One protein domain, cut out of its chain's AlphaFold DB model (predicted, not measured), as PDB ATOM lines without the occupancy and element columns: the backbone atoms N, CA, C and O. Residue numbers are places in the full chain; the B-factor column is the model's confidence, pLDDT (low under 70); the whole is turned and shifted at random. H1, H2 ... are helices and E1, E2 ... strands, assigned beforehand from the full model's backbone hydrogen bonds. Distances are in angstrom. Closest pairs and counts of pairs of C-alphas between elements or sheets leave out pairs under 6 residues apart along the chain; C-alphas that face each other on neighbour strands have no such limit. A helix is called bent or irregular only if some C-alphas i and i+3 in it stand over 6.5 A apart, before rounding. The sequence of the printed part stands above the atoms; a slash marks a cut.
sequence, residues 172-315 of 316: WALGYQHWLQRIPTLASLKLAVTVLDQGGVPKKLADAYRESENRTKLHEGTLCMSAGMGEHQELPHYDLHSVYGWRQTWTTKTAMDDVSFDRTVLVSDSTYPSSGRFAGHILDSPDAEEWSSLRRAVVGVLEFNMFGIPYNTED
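This is residues 172 to 315 of the 316 residues of a protein of Ixodes scapularis (UniProt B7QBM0). Little here is regular structure: a tiny parallel sheet, E1 beside E2, lies near the middle with H3 packed on it, while kinked H2 lies separately and H1 far out. The printed part has 144 residues, mostly helix in class, though H1, H2, E1, H3 and E2, in chain order, hold only 57. It is loose, radius of gyration of the C-alphas 18.3 A, spanning 55 by 44 by 34 A.

Find E1, residues 281 to 283, at C-alpha 281 (305.117, 198.661, 274.105), and E2, residues 312 to 314. H3, residues 291 to 306, runs 24.1 A. From (283.600, 201.264, 267.373), H2, residues 237 to 259, runs 30.0 A, with a kink of 56 degrees near residue 244; it is irregular, C-alphas 239 and 242 being 7.8 A apart. H1, residues 186 to 197, runs 16.7 A.

Parallel E1 and E2 have N 283 and O 313 within hydrogen-bond range, 2.8 A. E1, H3, E2 form a strand-helix-strand unit, parallel neighbours with a helix between, its crossover right-handed. The closest C-alphas of H3 and E2, Ala 297 and Glu 314, are 5.7 A apart. H1 is apart from H2 and H3. O i to N i+4 pairs are within range throughout H1, 15 of 19 in H2, 10 of 12 in H3.

The farthest C-alphas, Gln 198 and Glu 234, are 55.8 A apart. The printed part has no cut; links H1 to H2 and H2 to E1 are long. Look for pLDDT under 70 at residues 180 to 183, 200 to 215 and 285 to 287.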
ATOM      1  N   TRP A 172     314.485 201.591 287.699       89.88
ATOM      2  CA  TRP A 172     314.385 200.139 287.863       89.88
ATOM      3  C   TRP A 172     313.765 199.435 286.646       89.88
ATOM      4  O   TRP A 172     314.085 198.279 286.390       89.88
ATOM      5  N   ALA A 173     312.931 200.126 285.861       90.50
ATOM      6  CA  ALA A 173     312.265 199.550 284.694       90.50
ATOM      7  C   ALA A 173     313.215 199.357 283.498       90.50
ATOM      8  O   ALA A 173     312.865 198.660 282.547       90.50
ATOM      9  N   LEU A 174     314.418 199.944 283.547       90.62
ATOM     10  CA  LEU A 174     315.496 199.707 282.579       90.62
ATOM     11  C   LEU A 174     316.299 198.431 282.885       90.62
ATOM     12  O   LEU A 174     317.164 198.048 282.100       90.62
ATOM     13  N   GLY A 175     316.053 197.800 284.037       86.62
ATOM     14  CA  GLY A 175     316.636 196.511 284.389       86.62
ATOM     15  C   GLY A 175     316.024 195.355 283.597       86.62
ATOM     16  O   GLY A 175     315.012 195.503 282.912       86.62
ATOM     17  N   TYR A 176     316.636 194.177 283.720       85.25
ATOM     18  CA  TYR A 176     316.095 192.946 283.150       85.25
ATOM     19  C   TYR A 176     314.745 192.598 283.791       85.25
ATOM     20  O   TYR A 176     314.606 192.633 285.015       85.25
ATOM     21  N   GLN A 177     313.772 192.241 282.958       82.50
ATOM     22  CA  GLN A 177     312.453 191.790 283.386       82.50
ATOM     23  C   GLN A 177     312.248 190.351 282.930       82.50
ATOM     24  O   GLN A 177     312.630 189.981 281.820       82.50
ATOM     25  N   HIS A 178     311.651 189.543 283.800       78.56
ATOM     26  CA  HIS A 178     311.307 188.161 283.506       78.56
ATOM     27  C   HIS A 178     309.829 187.955 283.802       78.56
ATOM     28  O   HIS A 178     309.350 188.318 284.878       78.56
ATOM     29  N   TRP A 179     309.118 187.355 282.857       71.62
ATOM     30  CA  TRP A 179     307.721 187.001 283.015       71.62
ATOM     31  C   TRP A 179     307.478 185.627 282.390       71.62
ATOM     32  O   TRP A 179     308.221 185.178 281.521       71.62
ATOM     33  N   LEU A 180     306.462 184.928 282.885       69.94
ATOM     34  CA  LEU A 180     306.010 183.656 282.336       69.94
ATOM     35  C   LEU A 180     304.489 183.679 282.340       69.94
ATOM     36  O   LEU A 180     303.890 184.015 283.365       69.94
ATOM     37  N   GLN A 181     303.871 183.262 281.232       66.75
ATOM     38  CA  GLN A 181     302.412 183.244 281.081       66.75
ATOM     39  C   GLN A 181     301.718 182.467 282.212       66.75
ATOM     40  O   GLN A 181     300.599 182.795 282.609       66.75
ATOM     41  N   ARG A 182     302.390 181.459 282.788       67.38
ATOM     42  CA  ARG A 182     301.834 180.641 283.867       67.38
ATOM     43  C   ARG A 182     302.832 180.368 284.989       67.38
ATOM     44  O   ARG A 182     303.578 179.392 284.953       67.38
ATOM     45  N   ILE A 183     302.764 181.169 286.052       69.88
ATOM     46  CA  ILE A 183     303.384 180.858 287.349       69.88
ATOM     47  C   ILE A 183     302.268 180.460 288.323       69.88
ATOM     48  O   ILE A 183     301.544 181.324 288.811       69.88
ATOM     49  N   PRO A 184     302.077 179.157 288.606       74.38
ATOM     50  CA  PRO A 184     300.857 178.680 289.254       74.38
ATOM     51  C   PRO A 184     300.784 179.012 290.747       74.38
ATOM     52  O   PRO A 184     299.700 178.987 291.323       74.38
ATOM     53  N   THR A 185     301.922 179.273 291.402       80.12
ATOM     54  CA  THR A 185     301.973 179.505 292.850       80.12
ATOM     55  C   THR A 185     303.036 180.529 293.240       80.12
ATOM     56  O   THR A 185     304.065 180.669 292.576       80.12
ATOM     57  N   LEU A 186     302.839 181.177 294.394       79.56
ATOM     58  CA  LEU A 186     303.841 182.048 295.018       79.56
ATOM     59  C   LEU A 186     305.165 181.313 295.300       79.56
ATOM     60  O   LEU A 186     306.232 181.917 295.229       79.56
ATOM     61  N   ALA A 187     305.112 180.014 295.613       82.31
ATOM     62  CA  ALA A 187     306.311 179.206 295.833       82.31
ATOM     63  C   ALA A 187     307.133 179.056 294.543       82.31
ATOM     64  O   ALA A 187     308.349 179.236 294.571       82.31
ATOM     65  N   SER A 188     306.471 178.810 293.407       80.25
ATOM     66  CA  SER A 188     307.113 178.754 292.087       80.25
ATOM     67  C   SER A 188     307.741 180.095 291.696       80.25
ATOM     68  O   SER A 188     308.849 180.108 291.169       80.25
ATOM     69  N   LEU A 189     307.081 181.218 292.011       77.81
ATOM     70  CA  LEU A 189     307.633 182.557 291.772       77.81
ATOM     71  C   LEU A 189     308.903 182.807 292.598       77.81
ATOM     72  O   LEU A 189     309.924 183.224 292.059       77.81
ATOM     73  N   LYS A 190     308.865 182.511 293.903       80.69
ATOM     74  CA  LYS A 190     310.029 182.664 294.795       80.69
ATOM     75  C   LYS A 190     311.203 181.789 294.360       80.69
ATOM     76  O   LYS A 190     312.353 182.221 294.437       80.69
ATOM     77  N   LEU A 191     310.916 180.575 293.888       80.19
ATOM     78  CA  LEU A 191     311.932 179.688 293.332       80.19
ATOM     79  C   LEU A 191     312.555 180.284 292.066       80.19
ATOM     80  O   LEU A 191     313.774 180.290 291.962       80.19
ATOM     81  N   ALA A 192     311.752 180.825 291.145       75.44
ATOM     82  CA  ALA A 192     312.263 181.473 289.938       75.44
ATOM     83  C   ALA A 192     313.206 182.641 290.270       75.44
ATOM     84  O   ALA A 192     314.296 182.707 289.712       75.44
ATOM     85  N   VAL A 193     312.846 183.493 291.239       78.12
ATOM     86  CA  VAL A 193     313.723 184.577 291.728       78.12
ATOM     87  C   VAL A 193     315.034 184.020 292.289       78.12
ATOM     88  O   VAL A 193     316.107 184.470 291.908       78.12
ATOM     89  N   THR A 194     314.962 182.981 293.125       78.88
ATOM     90  CA  THR A 194     316.157 182.353 293.721       78.88
ATOM     91  C   THR A 194     317.081 181.754 292.656       78.88
ATOM     92  O   THR A 194     318.300 181.842 292.764       78.88
ATOM     93  N   VAL A 195     316.503 181.137 291.622       78.06
ATOM     94  CA  VAL A 195     317.247 180.555 290.499       78.06
ATOM     95  C   VAL A 195     317.916 181.652 289.666       78.06
ATOM     96  O   VAL A 195     319.086 181.495 289.322       78.06
ATOM     97  N   LEU A 196     317.227 182.768 289.405       74.62
ATOM     98  CA  LEU A 196     317.796 183.923 288.702       74.62
ATOM     99  C   LEU A 196     318.965 184.550 289.482       74.62
ATOM    100  O   LEU A 196     320.015 184.797 288.889       74.62
ATOM    101  N   ASP A 197     318.840 184.713 290.804       75.06
ATOM    102  CA  ASP A 197     319.922 185.219 291.672       75.06
ATOM    103  C   ASP A 197     321.156 184.297 291.680       75.06
ATOM    104  O   ASP A 197     322.287 184.746 291.872       75.06
ATOM    105  N   GLN A 198     320.951 182.997 291.450       77.44
ATOM    106  CA  GLN A 198     322.006 181.983 291.362       77.44
ATOM    107  C   GLN A 198     322.537 181.773 289.930       77.44
ATOM    108  O   GLN A 198     323.381 180.903 289.714       77.44
ATOM    109  N   GLY A 199     322.072 182.560 288.952       72.38
ATOM    110  CA  GLY A 199     322.520 182.502 287.557       72.38
ATOM    111  C   GLY A 199     321.875 181.401 286.706       72.38
ATOM    112  O   GLY A 199     322.375 181.093 285.625       72.38
ATOM    113  N   GLY A 200     320.782 180.787 287.163       58.03
ATOM    114  CA  GLY A 200     320.003 179.830 286.379       58.03
ATOM    115  C   GLY A 200     318.920 180.514 285.540       58.03
ATOM    116  O   GLY A 200     318.248 181.428 286.007       58.03
ATOM    117  N   VAL A 201     318.713 180.052 284.304       54.38
ATOM    118  CA  VAL A 201     317.615 180.516 283.437       54.38
ATOM    119  C   VAL A 201     316.446 179.524 283.534       54.38
ATOM    120  O   VAL A 201     316.632 178.348 283.197       54.38
ATOM    121  N   PRO A 202     315.250 179.939 283.995       49.50
ATOM    122  CA  PRO A 202     314.063 179.087 283.992       49.50
ATOM    123  C   PRO A 202     313.666 178.692 282.564       49.50
ATOM    124  O   PRO A 202     313.679 179.517 281.655       49.50
ATOM    125  N   LYS A 203     313.295 177.425 282.355       45.09
ATOM    126  CA  LYS A 203     312.764 176.953 281.065       45.09
ATOM    127  C   LYS A 203     311.281 177.312 280.934       45.09
ATOM    128  O   LYS A 203     310.513 177.076 281.868       45.09
ATOM    129  N   LYS A 204     310.904 177.834 279.761       40.47
ATOM    130  CA  LYS A 204     309.527 178.161 279.351       40.47
ATOM    131  C   LYS A 204     308.630 176.910 279.438       40.47
ATOM    132  O   LYS A 204     309.069 175.798 279.141       40.47
ATOM    133  N   LEU A 205     307.382 177.092 279.874       33.56
ATOM    134  CA  LEU A 205     306.309 176.091 279.839       33.56
ATOM    135  C   LEU A 205     305.316 176.531 278.762       33.56
ATOM    136  O   LEU A 205     304.933 177.694 278.749       33.56
ATOM    137  N   ALA A 206     304.955 175.597 277.882       32.50
ATOM    138  CA  ALA A 206     304.206 175.833 276.650       32.50
ATOM    139  C   ALA A 206     302.856 176.545 276.842       32.50
ATOM    140  O   ALA A 206     302.116 176.261 277.792       32.50
ATOM    141  N   ASP A 207     302.534 177.391 275.865       35.25
ATOM    142  CA  ASP A 207     301.294 178.153 275.775       35.25
ATOM    143  C   ASP A 207     300.115 177.283 275.319       35.25
ATOM    144  O   ASP A 207     300.248 176.335 274.538       35.25
ATOM    145  N   ALA A 208     298.928 177.619 275.819       28.30
ATOM    146  CA  ALA A 208     297.682 176.923 275.529       28.30
ATOM    147  C   ALA A 208     296.597 177.904 275.077       28.30
ATOM    148  O   ALA A 208     295.605 178.072 275.774       28.30
ATOM    149  N   TYR A 209     296.750 178.504 273.896       32.34
ATOM    150  CA  TYR A 209     295.632 179.104 273.165       32.34
ATOM    151  C   TYR A 209     295.805 178.874 271.663       32.34
ATOM    152  O   TYR A 209     296.753 179.342 271.043       32.34
ATOM    153  N   ARG A 210     294.882 178.105 271.074       32.53
ATOM    154  CA  ARG A 210     294.821 177.845 269.632       32.53
ATOM    155  C   ARG A 210     293.619 178.595 269.070       32.53
ATOM    156  O   ARG A 210     292.507 178.075 269.099       32.53
ATOM    157  N   GLU A 211     293.828 179.823 268.605       42.03
ATOM    158  CA  GLU A 211     292.787 180.593 267.913       42.03
ATOM    159  C   GLU A 211     292.768 180.292 266.406       42.03
ATOM    160  O   GLU A 211     293.789 180.003 265.790       42.03
ATOM    161  N   SER A 212     291.580 180.293 265.803       40.12
ATOM    162  CA  SER A 212     291.369 179.917 264.401       40.12
ATOM    163  C   SER A 212     291.814 181.000 263.409       40.12
ATOM    164  O   SER A 212     291.544 182.183 263.623       40.12
ATOM    165  N   GLU A 213     292.404 180.570 262.292       49.41
ATOM    166  CA  GLU A 213     292.994 181.412 261.242       49.41
ATOM    167  C   GLU A 213     291.997 181.937 260.184       49.41
ATOM    168  O   GLU A 213     290.932 181.360 259.960       49.41
ATOM    169  N   ASN A 214     292.435 183.000 259.487       53.09
ATOM    170  CA  ASN A 214     291.794 183.798 258.426       53.09
ATOM    171  C   ASN A 214     290.720 184.798 258.868       53.09
ATOM    172  O   ASN A 214     289.529 184.610 258.620       53.09
ATOM    173  N   ARG A 215     291.165 185.938 259.420       64.06
ATOM    174  CA  ARG A 215     290.290 187.100 259.606       64.06
ATOM    175  C   ARG A 215     290.487 188.133 258.489       64.06
ATOM    176  O   ARG A 215     291.565 188.713 258.383       64.06
ATOM    177  N   THR A 216     289.460 188.392 257.690       70.69
ATOM    178  CA  THR A 216     289.420 189.386 256.593       70.69
ATOM    179  C   THR A 216     288.424 190.517 256.845       70.69
ATOM    180  O   THR A 216     288.497 191.565 256.211       70.69
ATOM    181  N   LYS A 217     287.499 190.339 257.789       84.81
ATOM    182  CA  LYS A 217     286.468 191.318 258.133       84.81
ATOM    183  C   LYS A 217     286.903 192.140 259.336       84.81
ATOM    184  O   LYS A 217     287.741 191.713 260.126       84.81
ATOM    185  N   LEU A 218     286.313 193.323 259.492       88.12
ATOM    186  CA  LEU A 218     286.647 194.231 260.594       88.12
ATOM    187  C   LEU A 218     286.244 193.675 261.966       88.12
ATOM    188  O   LEU A 218     286.946 193.891 262.939       88.12
ATOM    189  N   HIS A 219     285.129 192.946 262.048       86.25
ATOM    190  CA  HIS A 219     284.564 192.460 263.315       86.25
ATOM    191  C   HIS A 219     285.223 191.175 263.848       86.25
ATOM    192  O   HIS A 219     284.811 190.637 264.872       86.25
ATOM    193  N   GLU A 220     286.158 190.587 263.111       83.88
ATOM    194  CA  GLU A 220     286.742 189.305 263.484       83.88
ATOM    195  C   GLU A 220     287.873 189.521 264.489       83.88
ATOM    196  O   GLU A 220     288.795 190.295 264.239       83.88
ATOM    197  N   GLY A 221     287.822 188.816 265.623       80.25
ATOM    198  CA  GLY A 221     288.826 188.973 266.674       80.25
ATOM    199  C   GLY A 221     288.696 190.245 267.507       80.25
ATOM    200  O   GLY A 221     289.642 190.612 268.195       80.25
ATOM    201  N   THR A 222     287.563 190.941 267.415       89.19
ATOM    202  CA  THR A 222     287.302 192.185 268.142       89.19
ATOM    203  C   THR A 222     285.794 192.416 268.319       89.19
ATOM    204  O   THR A 222     284.985 191.529 268.047       89.19
ATOM    205  N   LEU A 223     285.402 193.587 268.825       91.50
ATOM    206  CA  LEU A 223     284.011 193.982 269.030       91.50
ATOM    207  C   LEU A 223     283.302 194.290 267.700       91.50
ATOM    208  O   LEU A 223     283.919 194.555 266.669       91.50
ATOM    209  N   CYS A 224     281.968 194.304 267.721       94.06
ATOM    210  CA  CYS A 224     281.173 194.732 266.569       94.06
ATOM    211  C   CYS A 224     281.480 196.191 266.203       94.06
ATOM    212  O   CYS A 224     281.486 197.059 267.069       94.06
ATOM    213  N   MET A 225     281.636 196.486 264.909       95.19
ATOM    214  CA  MET A 225     281.912 197.849 264.424       95.19
ATOM    215  C   MET A 225     280.796 198.855 264.752       95.19
ATOM    216  O   MET A 225     281.057 200.043 264.895       95.19
ATOM    217  N   SER A 226     279.560 198.382 264.915       95.19
ATOM    218  CA  SER A 226     278.410 199.197 265.321       95.19
ATOM    219  C   SER A 226     278.273 199.380 266.835       95.19
ATOM    220  O   SER A 226     277.322 200.022 267.274       95.19
ATOM    221  N   ALA A 227     279.163 198.801 267.651       95.06
ATOM    222  CA  ALA A 227     279.104 198.972 269.100       95.06
ATOM    223  C   ALA A 227     279.332 200.446 269.464       95.06
ATOM    224  O   ALA A 227     280.309 201.044 269.017       95.06
ATOM    225  N   GLY A 228     278.435 201.020 270.265       94.38
ATOM    226  CA  GLY A 228     278.546 202.402 270.723       94.38
ATOM    227  C   GLY A 228     279.655 202.570 271.762       94.38
ATOM    228  O   GLY A 228     279.739 201.816 272.730       94.38
ATOM    229  N   MET A 229     280.500 203.571 271.554       90.75
ATOM    230  CA  MET A 229     281.686 203.903 272.339       90.75
ATOM    231  C   MET A 229     281.635 205.364 272.815       90.75
ATOM    232  O   MET A 229     280.892 206.193 272.287       90.75
ATOM    233  N   GLY A 230     282.457 205.689 273.815       84.94
ATOM    234  CA  GLY A 230     282.485 207.013 274.446       84.94
ATOM    235  C   GLY A 230     281.462 207.167 275.576       84.94
ATOM    236  O   GLY A 230     280.707 206.247 275.880       84.94
ATOM    237  N   GLU A 231     281.455 208.339 276.215       79.75
ATOM    238  CA  GLU A 231     280.667 208.626 277.430       79.75
ATOM    239  C   GLU A 231     279.152 208.436 277.238       79.75
ATOM    240  O   GLU A 231     278.444 208.063 278.173       79.75
ATOM    241  N   HIS A 232     278.666 208.617 276.008       86.62
ATOM    242  CA  HIS A 232     277.252 208.487 275.646       86.62
ATOM    243  C   HIS A 232     276.978 207.396 274.602       86.62
ATOM    244  O   HIS A 232     275.864 207.302 274.099       86.62
ATOM    245  N   GLN A 233     277.971 206.553 274.284       88.38
ATOM    246  CA  GLN A 233     277.858 205.489 273.271       88.38
ATOM    247  C   GLN A 233     277.477 205.987 271.861       88.38
ATOM    248  O   GLN A 233     276.958 205.225 271.047       88.38
ATOM    249  N   GLU A 234     277.748 207.258 271.558       91.38
ATOM    250  CA  GLU A 234     277.365 207.906 270.295       91.38
ATOM    251  C   GLU A 234     278.353 207.644 269.154       91.38
ATOM    252  O   GLU A 234     278.004 207.800 267.986       91.38
ATOM    253  N   LEU A 235     279.587 207.247 269.475       92.00
ATOM    254  CA  LEU A 235     280.626 207.011 268.479       92.00
ATOM    255  C   LEU A 235     280.713 205.514 268.178       92.00
ATOM    256  O   LEU A 235     280.871 204.727 269.110       92.00
ATOM    257  N   PRO A 236     280.626 205.074 266.915       94.81
ATOM    258  CA  PRO A 236     280.728 203.660 266.603       94.81
ATOM    259  C   PRO A 236     282.162 203.170 266.824       94.81
ATOM    260  O   PRO A 236     283.142 203.863 266.537       94.81
ATOM    261  N   HIS A 237     282.303 201.925 267.272       96.06
ATOM    262  CA  HIS A 237     283.600 201.264 267.373       96.06
ATOM    263  C   HIS A 237     284.362 201.284 266.042       96.06
ATOM    264  O   HIS A 237     285.583 201.354 266.055       96.06
ATOM    265  N   TYR A 238     283.652 201.309 264.913       95.62
ATOM    266  CA  TYR A 238     284.197 201.499 263.569       95.62
ATOM    267  C   TYR A 238     285.224 202.639 263.451       95.62
ATOM    268  O   TYR A 238     286.272 202.447 262.835       95.62
ATOM    269  N   ASP A 239     284.951 203.796 264.063       95.00
ATOM    270  CA  ASP A 239     285.830 204.972 263.994       95.00
ATOM    271  C   ASP A 239     286.916 204.946 265.075       95.00
ATOM    272  O   ASP A 239     288.002 205.504 264.903       95.00
ATOM    273  N   LEU A 240     286.630 204.297 266.206       95.00
ATOM    274  CA  LEU A 240     287.461 204.351 267.410       95.00
ATOM    275  C   LEU A 240     288.288 203.090 267.666       95.00
ATOM    276  O   LEU A 240     289.035 203.037 268.642       95.00
ATOM    277  N   HIS A 241     288.164 202.067 266.824       95.56
ATOM    278  CA  HIS A 241     288.785 200.769 267.045       95.56
ATOM    279  C   HIS A 241     290.300 200.886 267.267       95.56
ATOM    280  O   HIS A 241     290.803 200.447 268.300       95.56
ATOM    281  N   SER A 242     291.006 201.573 266.364       95.44
ATOM    282  CA  SER A 242     292.469 201.715 266.421       95.44
ATOM    283  C   SER A 242     292.967 202.605 267.568       95.44
ATOM    284  O   SER A 242     294.159 202.634 267.857       95.44
ATOM    285  N   VAL A 243     292.075 203.344 268.241       95.75
ATOM    286  CA  VAL A 243     292.408 204.182 269.411       95.75
ATOM    287  C   VAL A 243     291.913 203.584 270.729       95.75
ATOM    288  O   VAL A 243     292.079 204.199 271.784       95.75
ATOM    289  N   TYR A 244     291.340 202.376 270.702       95.31
ATOM    290  CA  TYR A 244     290.831 201.705 271.895       95.31
ATOM    291  C   TYR A 244     291.945 201.466 272.926       95.31
ATOM    292  O   TYR A 244     291.839 201.918 274.069       95.31
ATOM    293  N   GLY A 245     293.043 200.828 272.498       94.38
ATOM    294  CA  GLY A 245     294.219 200.585 273.335       94.38
ATOM    295  C   GLY A 245     294.828 201.884 273.847       94.38
ATOM    296  O   GLY A 245     294.999 202.046 275.048       94.38
ATOM    297  N   TRP A 246     295.019 202.869 272.964       96.12
ATOM    298  CA  TRP A 246     295.516 204.199 273.333       96.12
ATOM    299  C   TRP A 246     294.685 204.867 274.443       96.12
ATOM    300  O   TRP A 246     295.240 205.392 275.414       96.12
ATOM    301  N   ARG A 247     293.348 204.817 274.351       95.19
ATOM    302  CA  ARG A 247     292.458 205.399 275.367       95.19
ATOM    303  C   ARG A 247     292.565 204.660 276.700       95.19
ATOM    304  O   ARG A 247     292.563 205.304 277.756       95.19
ATOM    305  N   GLN A 248     292.674 203.333 276.661       95.62
ATOM    306  CA  GLN A 248     292.919 202.516 277.847       95.62
ATOM    307  C   GLN A 248     294.273 202.862 278.475       95.62
ATOM    308  O   GLN A 248     294.329 203.106 279.677       95.62
ATOM    309  N   THR A 249     295.339 202.965 277.675       97.00
ATOM    310  CA  THR A 249     296.684 203.332 278.133       97.00
ATOM    311  C   THR A 249     296.664 204.654 278.893       97.00
ATOM    312  O   THR A 249     297.179 204.737 280.007       97.00
ATOM    313  N   TRP A 250     296.039 205.685 278.320       95.69
ATOM    314  CA  TRP A 250     295.949 206.996 278.958       95.69
ATOM    315  C   TRP A 250     295.179 206.934 280.286       95.69
ATOM    316  O   TRP A 250     295.644 207.457 281.305       95.69
ATOM    317  N   THR A 251     294.032 206.255 280.303       95.44
ATOM    318  CA  THR A 251     293.192 206.142 281.506       95.44
ATOM    319  C   THR A 251     293.921 205.389 282.621       95.44
ATOM    320  O   THR A 251     293.992 205.875 283.750       95.44
ATOM    321  N   THR A 252     294.534 204.246 282.300       96.50
ATOM    322  CA  THR A 252     295.318 203.446 283.249       96.50
ATOM    323  C   THR A 252     296.504 204.237 283.780       96.50
ATOM    324  O   THR A 252     296.715 204.267 284.989       96.50
ATOM    325  N   LYS A 253     297.251 204.930 282.912       95.94
ATOM    326  CA  LYS A 253     298.403 205.727 283.343       95.94
ATOM    327  C   LYS A 253     298.002 206.843 284.307       95.94
ATOM    328  O   LYS A 253     298.686 207.044 285.303       95.94
ATOM    329  N   THR A 254     296.885 207.518 284.037       94.62
ATOM    330  CA  THR A 254     296.347 208.568 284.918       94.62
ATOM    331  C   THR A 254     296.000 207.992 286.292       94.62
ATOM    332  O   THR A 254     296.474 208.492 287.303       94.62
ATOM    333  N   ALA A 255     295.272 206.872 286.334       96.00
ATOM    334  CA  ALA A 255     294.925 206.216 287.593       96.00
ATOM    335  C   ALA A 255     296.161 205.723 288.369       96.00
ATOM    336  O   ALA A 255     296.203 205.828 289.590       96.00
ATOM    337  N   MET A 256     297.175 205.197 287.672       94.88
ATOM    338  CA  MET A 256     298.441 204.775 288.280       94.88
ATOM    339  C   MET A 256     299.195 205.946 288.918       94.88
ATOM    340  O   MET A 256     299.774 205.778 289.990       94.88
ATOM    341  N   ASP A 257     299.181 207.115 288.277       91.75
ATOM    342  CA  ASP A 257     299.817 208.327 288.798       91.75
ATOM    343  C   ASP A 257     299.044 208.936 289.977       91.75
ATOM    344  O   ASP A 257     299.657 209.544 290.848       91.75
ATOM    345  N   ASP A 258     297.729 208.722 290.059       94.31
ATOM    346  CA  ASP A 258     296.911 209.181 291.190       94.31
ATOM    347  C   ASP A 258     297.121 208.336 292.463       94.31
ATOM    348  O   ASP A 258     296.970 208.837 293.579       94.31
ATOM    349  N   VAL A 259     297.462 207.048 292.321       95.38
ATOM    350  CA  VAL A 259     297.646 206.121 293.461       95.38
ATOM    351  C   VAL A 259     299.103 205.958 293.906       95.38
ATOM    352  O   VAL A 259     299.355 205.352 294.949       95.38
ATOM    353  N   SER A 260     300.064 206.470 293.133       91.81
ATOM    354  CA  SER A 260     301.502 206.333 293.387       91.81
ATOM    355  C   SER A 260     302.173 207.697 293.520       91.81
ATOM    356  O   SER A 260     301.997 208.572 292.684       91.81
ATOM    357  N   PHE A 261     303.027 207.859 294.534       89.31
ATOM    358  CA  PHE A 261     303.896 209.040 294.651       89.31
ATOM    359  C   PHE A 261     305.154 208.945 293.775       89.31
ATOM    360  O   PHE A 261     305.822 209.951 293.535       89.31
ATOM    361  N   ASP A 262     305.467 207.741 293.294       91.25
ATOM    362  CA  ASP A 262     306.596 207.471 292.416       91.25
ATOM    363  C   ASP A 262     306.159 207.384 290.959       91.25
ATOM    364  O   ASP A 262     305.025 207.031 290.625       91.25
ATOM    365  N   ARG A 263     307.117 207.637 290.070       92.88
ATOM    366  CA  ARG A 263     306.945 207.449 288.635       92.88
ATOM    367  C   ARG A 263     306.610 205.993 288.312       92.88
ATOM    368  O   ARG A 263     307.367 205.079 288.634       92.88
ATOM    369  N   THR A 264     305.523 205.815 287.579       92.75
ATOM    370  CA  THR A 264     305.008 204.512 287.168       92.75
ATOM    371  C   THR A 264     305.482 204.120 285.768       92.75
ATOM    372  O   THR A 264     305.880 204.968 284.962       92.75
ATOM    373  N   VAL A 265     305.458 202.819 285.477       92.56
ATOM    374  CA  VAL A 265     305.687 202.265 284.139       92.56
ATOM    375  C   VAL A 265     304.452 201.485 283.720       92.56
ATOM    376  O   VAL A 265     303.903 200.717 284.507       92.56
ATOM    377  N   LEU A 266     304.018 201.697 282.484       94.94
ATOM    378  CA  LEU A 266     302.932 200.962 281.853       94.94
ATOM    379  C   LEU A 266     303.452 200.427 280.522       94.94
ATOM    380  O   LEU A 266     304.252 201.090 279.861       94.94
ATOM    381  N   VAL A 267     302.998 199.243 280.141       93.19
ATOM    382  CA  VAL A 267     303.282 198.624 278.847       93.19
ATOM    383  C   VAL A 267     301.942 198.252 278.222       93.19
ATOM    384  O   VAL A 267     301.051 197.784 278.929       93.19
ATOM    385  N   SER A 268     301.777 198.542 276.932       92.94
ATOM    386  CA  SER A 268     300.528 198.338 276.195       92.94
ATOM    387  C   SER A 268     300.797 197.629 274.874       92.94
ATOM    388  O   SER A 268     301.693 198.045 274.139       92.94
ATOM    389  N   ASP A 269     299.986 196.627 274.549       89.50
ATOM    390  CA  ASP A 269     300.074 195.914 273.269       89.50
ATOM    391  C   ASP A 269     299.553 196.805 272.134       89.50
ATOM    392  O   ASP A 269     300.264 197.137 271.196       89.50
ATOM    393  N   SER A 270     298.323 197.312 272.240       93.19
ATOM    394  CA  SER A 270     297.771 198.197 271.209       93.19
ATOM    395  C   SER A 270     298.234 199.644 271.401       93.19
ATOM    396  O   SER A 270     298.184 200.194 272.509       93.19
ATOM    397  N   THR A 271     298.679 200.270 270.308       96.88
ATOM    398  CA  THR A 271     299.236 201.629 270.298       96.88
ATOM    399  C   THR A 271     298.727 202.466 269.123       96.88
ATOM    400  O   THR A 271     298.359 201.947 268.074       96.88
ATOM    401  N   TYR A 272     298.722 203.785 269.308       97.81
ATOM    402  CA  TYR A 272     298.404 204.796 268.295       97.81
ATOM    403  C   TYR A 272     299.380 205.979 268.462       97.81
ATOM    404  O   TYR A 272     299.982 206.097 269.542       97.81
ATOM    405  N   PRO A 273     299.573 206.879 267.473       98.12
ATOM    406  CA  PRO A 273     300.330 208.110 267.663       98.12
ATOM    407  C   PRO A 273     300.007 208.788 268.998       98.12
ATOM    408  O   PRO A 273     298.842 209.006 269.324       98.12
ATOM    409  N   SER A 274     301.053 209.119 269.762       97.56
ATOM    410  CA  SER A 274     301.044 209.621 271.152       97.56
ATOM    411  C   SER A 274     300.940 208.597 272.297       97.56
ATOM    412  O   SER A 274     301.145 208.997 273.443       97.56
ATOM    413  N   SER A 275     300.733 207.295 272.044       97.88
ATOM    414  CA  SER A 275     300.748 206.254 273.101       97.88
ATOM    415  C   SER A 275     302.011 206.303 273.971       97.88
ATOM    416  O   SER A 275     301.937 206.146 275.191       97.88
ATOM    417  N   GLY A 276     303.162 206.611 273.363       97.62
ATOM    418  CA  GLY A 276     304.460 206.686 274.040       97.62
ATOM    419  C   GLY A 276     304.575 207.750 275.129       97.62
ATOM    420  O   GLY A 276     305.495 207.701 275.939       97.62
ATOM    421  N   ARG A 277     303.628 208.690 275.209       97.31
ATOM    422  CA  ARG A 277     303.532 209.647 276.324       97.31
ATOM    423  C   ARG A 277     303.133 208.998 277.640       97.31
ATOM    424  O   ARG A 277     303.299 209.614 278.690       97.31
ATOM    425  N   PHE A 278     302.543 207.809 277.572       97.19
ATOM    426  CA  PHE A 278     301.883 207.170 278.702       97.19
ATOM    427  C   PHE A 278     302.448 205.782 278.995       97.19
ATOM    428  O   PHE A 278     302.493 205.395 280.161       97.19
ATOM    429  N   ALA A 279     302.889 205.050 277.971       97.12
ATOM    430  CA  ALA A 279     303.369 203.682 278.120       97.12
ATOM    431  C   ALA A 279     304.489 203.331 277.143       97.12
ATOM    432  O   ALA A 279     304.694 203.992 276.125       97.12
ATOM    433  N   GLY A 280     305.196 202.255 277.472       96.88
ATOM    434  CA  GLY A 280     305.961 201.483 276.507       96.88
ATOM    435  C   GLY A 280     305.102 200.480 275.751       96.88
ATOM    436  O   GLY A 280     303.878 200.449 275.895       96.88
ATOM    437  N   HIS A 281     305.768 199.636 274.974       95.06
ATOM    438  CA  HIS A 281     305.117 198.661 274.105       95.06
ATOM    439  C   HIS A 281     305.935 197.369 273.985       95.06
ATOM    440  O   HIS A 281     307.163 197.421 273.919       95.06
ATOM    441  N   ILE A 282     305.256 196.225 273.957       88.50
ATOM    442  CA  ILE A 282     305.845 194.936 273.589       88.50
ATOM    443  C   ILE A 282     305.338 194.603 272.190       88.50
ATOM    444  O   ILE A 282     304.131 194.583 271.977       88.50
ATOM    445  N   LEU A 283     306.269 194.374 271.267       84.50
ATOM    446  CA  LEU A 283     305.988 193.999 269.887       84.50
ATOM    447  C   LEU A 283     305.344 192.612 269.841       84.50
ATOM    448  O   LEU A 283     305.839 191.681 270.489       84.50
ATOM    449  N   ASP A 284     304.296 192.467 269.032       74.88
ATOM    450  CA  ASP A 284     303.670 191.167 268.788       74.88
ATOM    451  C   ASP A 284     304.651 190.241 268.040       74.88
ATOM    452  O   ASP A 284     305.100 190.537 266.929       74.88
ATOM    453  N   SER A 285     304.955 189.079 268.629       69.38
ATOM    454  CA  SER A 285     305.858 188.084 268.039       69.38
ATOM    455  C   SER A 285     305.207 186.699 267.973       69.38
ATOM    456  O   SER A 285     305.402 185.867 268.862       69.38
ATOM    457  N   PRO A 286     304.402 186.423 266.929       67.69
ATOM    458  CA  PRO A 286     303.697 185.144 266.799       67.69
ATOM    459  C   PRO A 286     304.637 183.935 266.625       67.69
ATOM    460  O   PRO A 286     304.200 182.794 266.735       67.69
ATOM    461  N   ASP A 287     305.916 184.180 266.353       68.88
ATOM    462  CA  ASP A 287     306.979 183.206 266.105       68.88
ATOM    463  C   ASP A 287     308.262 183.569 266.878       68.88
ATOM    464  O   ASP A 287     309.369 183.422 266.363       68.88
ATOM    465  N   ALA A 288     308.114 184.031 268.126       70.88
ATOM    466  CA  ALA A 288     309.218 184.437 269.010       70.88
ATOM    467  C   ALA A 288     310.341 183.383 269.166       70.88
ATOM    468  O   ALA A 288     311.468 183.703 269.542       70.88
ATOM    469  N   GLU A 289     310.048 182.110 268.883       73.00
ATOM    470  CA  GLU A 289     311.010 181.003 268.953       73.00
ATOM    471  C   GLU A 289     311.859 180.835 267.671       73.00
ATOM    472  O   GLU A 289     312.786 180.021 267.645       73.00
ATOM    473  N   GLU A 290     311.583 181.593 266.604       78.19
ATOM    474  CA  GLU A 290     312.284 181.510 265.320       78.19
ATOM    475  C   GLU A 290     313.388 182.576 265.156       78.19
ATOM    476  O   GLU A 290     313.309 183.703 265.641       78.19
ATOM    477  N   TRP A 291     314.434 182.267 264.376       81.62
ATOM    478  CA  TRP A 291     315.516 183.225 264.072       81.62
ATOM    479  C   TRP A 291     315.047 184.461 263.287       81.62
ATOM    480  O   TRP A 291     315.661 185.526 263.366       81.62
ATOM    481  N   SER A 292     313.980 184.309 262.506       78.62
ATOM    482  CA  SER A 292     313.290 185.373 261.768       78.62
ATOM    483  C   SER A 292     312.713 186.440 262.702       78.62
ATOM    484  O   SER A 292     312.760 187.623 262.348       78.62
ATOM    485  N   SER A 293     312.224 186.052 263.887       79.31
ATOM    486  CA  SER A 293     311.725 186.981 264.910       79.31
ATOM    487  C   SER A 293     312.822 187.927 265.370       79.31
ATOM    488  O   SER A 293     312.641 189.134 265.262       79.31
ATOM    489  N   LEU A 294     314.028 187.432 265.669       83.50
ATOM    490  CA  LEU A 294     315.137 188.295 266.099       83.50
ATOM    491  C   LEU A 294     315.441 189.437 265.109       83.50
ATOM    492  O   LEU A 294     315.809 190.542 265.514       83.50
ATOM    493  N   ARG A 295     315.306 189.184 263.804       84.12
ATOM    494  CA  ARG A 295     315.483 190.214 262.773       84.12
ATOM    495  C   ARG A 295     314.338 191.230 262.787       84.12
ATOM    496  O   ARG A 295     314.610 192.425 262.677       84.12
ATOM    497  N   ARG A 296     313.090 190.774 262.924       83.81
ATOM    498  CA  ARG A 296     311.913 191.650 263.037       83.81
ATOM    499  C   ARG A 296     311.927 192.461 264.334       83.81
ATOM    500  O   ARG A 296     311.607 193.641 264.257       83.81
ATOM    501  N   ALA A 297     312.440 191.916 265.441       86.62
ATOM    502  CA  ALA A 297     312.734 192.646 266.680       86.62
ATOM    503  C   ALA A 297     313.462 193.955 266.400       86.62
ATOM    504  O   ALA A 297     313.055 195.027 266.830       86.62
ATOM    505  N   VAL A 298     314.570 193.856 265.660       90.69
ATOM    506  CA  VAL A 298     315.443 194.998 265.386       90.69
ATOM    507  C   VAL A 298     314.703 196.035 264.551       90.69
ATOM    508  O   VAL A 298     314.838 197.227 264.811       90.69
ATOM    509  N   VAL A 299     313.904 195.597 263.577       91.38
ATOM    510  CA  VAL A 299     313.079 196.492 262.759       91.38
ATOM    511  C   VAL A 299     312.025 197.188 263.622       91.38
ATOM    512  O   VAL A 299     312.031 198.415 263.687       91.38
ATOM    513  N   GLY A 300     311.204 196.430 264.352       91.19
ATOM    514  CA  GLY A 300     310.127 196.968 265.184       91.19
ATOM    515  C   GLY A 300     310.637 197.909 266.277       91.19
ATOM    516  O   GLY A 300     310.112 199.007 266.441       91.19
ATOM    517  N   VAL A 301     311.729 197.559 266.967       93.31
ATOM    518  CA  VAL A 301     312.343 198.425 267.990       93.31
ATOM    519  C   VAL A 301     312.736 199.778 267.391       93.31
ATOM    520  O   VAL A 301     312.478 200.826 267.994       93.31
ATOM    521  N   LEU A 302     313.347 199.787 266.203       94.50
ATOM    522  CA  LEU A 302     313.761 201.019 265.527       94.50
ATOM    523  C   LEU A 302     312.561 201.841 265.037       94.50
ATOM    524  O   LEU A 302     312.547 203.060 265.214       94.50
ATOM    525  N   GLU A 303     311.542 201.193 264.478       95.19
ATOM    526  CA  GLU A 303     310.308 201.851 264.044       95.19
ATOM    527  C   GLU A 303     309.571 202.501 265.219       95.19
ATOM    528  O   GLU A 303     309.215 203.677 265.158       95.19
ATOM    529  N   PHE A 304     309.427 201.802 266.344       96.69
ATOM    530  CA  PHE A 304     308.751 202.352 267.521       96.69
ATOM    531  C   PHE A 304     309.527 203.499 268.174       96.69
ATOM    532  O   PHE A 304     308.916 204.429 268.707       96.69
ATOM    533  N   ASN A 305     310.859 203.527 268.055       96.38
ATOM    534  CA  ASN A 305     311.634 204.721 268.404       96.38
ATOM    535  C   ASN A 305     311.236 205.925 267.530       96.38
ATOM    536  O   ASN A 305     311.056 207.030 268.052       96.38
ATOM    537  N   MET A 306     311.025 205.721 266.224       96.38
ATOM    538  CA  MET A 306     310.510 206.770 265.335       96.38
ATOM    539  C   MET A 306     309.088 207.191 265.725       96.38
ATOM    540  O   MET A 306     308.805 208.389 265.791       96.38
ATOM    541  N   PHE A 307     308.219 206.236 266.072       97.69
ATOM    542  CA  PHE A 307     306.833 206.495 266.482       97.69
ATOM    543  C   PHE A 307     306.688 207.168 267.857       97.69
ATOM    544  O   PHE A 307     305.578 207.516 268.258       97.69
ATOM    545  N   GLY A 308     307.798 207.425 268.557       97.56
ATOM    546  CA  GLY A 308     307.798 208.108 269.851       97.56
ATOM    547  C   GLY A 308     307.533 207.176 271.027       97.56
ATOM    548  O   GLY A 308     307.050 207.624 272.061       97.56
ATOM    549  N   ILE A 309     307.860 205.892 270.882       98.00
ATOM    550  CA  ILE A 309     307.720 204.854 271.906       98.00
ATOM    551  C   ILE A 309     309.089 204.174 272.088       98.00
ATOM    552  O   ILE A 309     309.282 203.055 271.634       98.00
ATOM    553  N   PRO A 310     310.086 204.840 272.700       96.88
ATOM    554  CA  PRO A 310     311.444 204.310 272.841       96.88
ATOM    555  C   PRO A 310     311.572 203.222 273.916       96.88
ATOM    556  O   PRO A 310     312.527 202.452 273.898       96.88
ATOM    557  N   TYR A 311     310.636 203.161 274.870       96.81
ATOM    558  CA  TYR A 311     310.566 202.072 275.843       96.81
ATOM    559  C   TYR A 311     309.782 200.917 275.219       96.81
ATOM    560  O   TYR A 311     308.572 200.801 275.405       96.81
ATOM    561  N   ASN A 312     310.461 200.129 274.393       94.25
ATOM    562  CA  ASN A 312     309.860 199.021 273.669       94.25
ATOM    563  C   ASN A 312     310.754 197.779 273.691       94.25
ATOM    564  O   ASN A 312     311.948 197.859 273.996       94.25
ATOM    565  N   THR A 313     310.162 196.623 273.408       87.00
ATOM    566  CA  THR A 313     310.885 195.356 273.290       87.00
ATOM    567  C   THR A 313     310.079 194.348 272.473       87.00
ATOM    568  O   THR A 313     308.921 194.600 272.166       87.00
ATOM    569  N   GLU A 314     310.682 193.215 272.133       82.06
ATOM    570  CA  GLU A 314     309.977 192.030 271.632       82.06
ATOM    571  C   GLU A 314     310.032 190.956 272.724       82.06
ATOM    572  O   GLU A 314     311.029 190.877 273.452       82.06
ATOM    573  N   ASP A 315     308.977 190.151 272.854       70.56
ATOM    574  CA  ASP A 315     308.971 189.037 273.801       70.56
ATOM    575  C   ASP A 315     310.040 187.986 273.448       70.56
ATOM    576  O   ASP A 315     310.288 187.694 272.277       70.56
TER     577      ASP A 315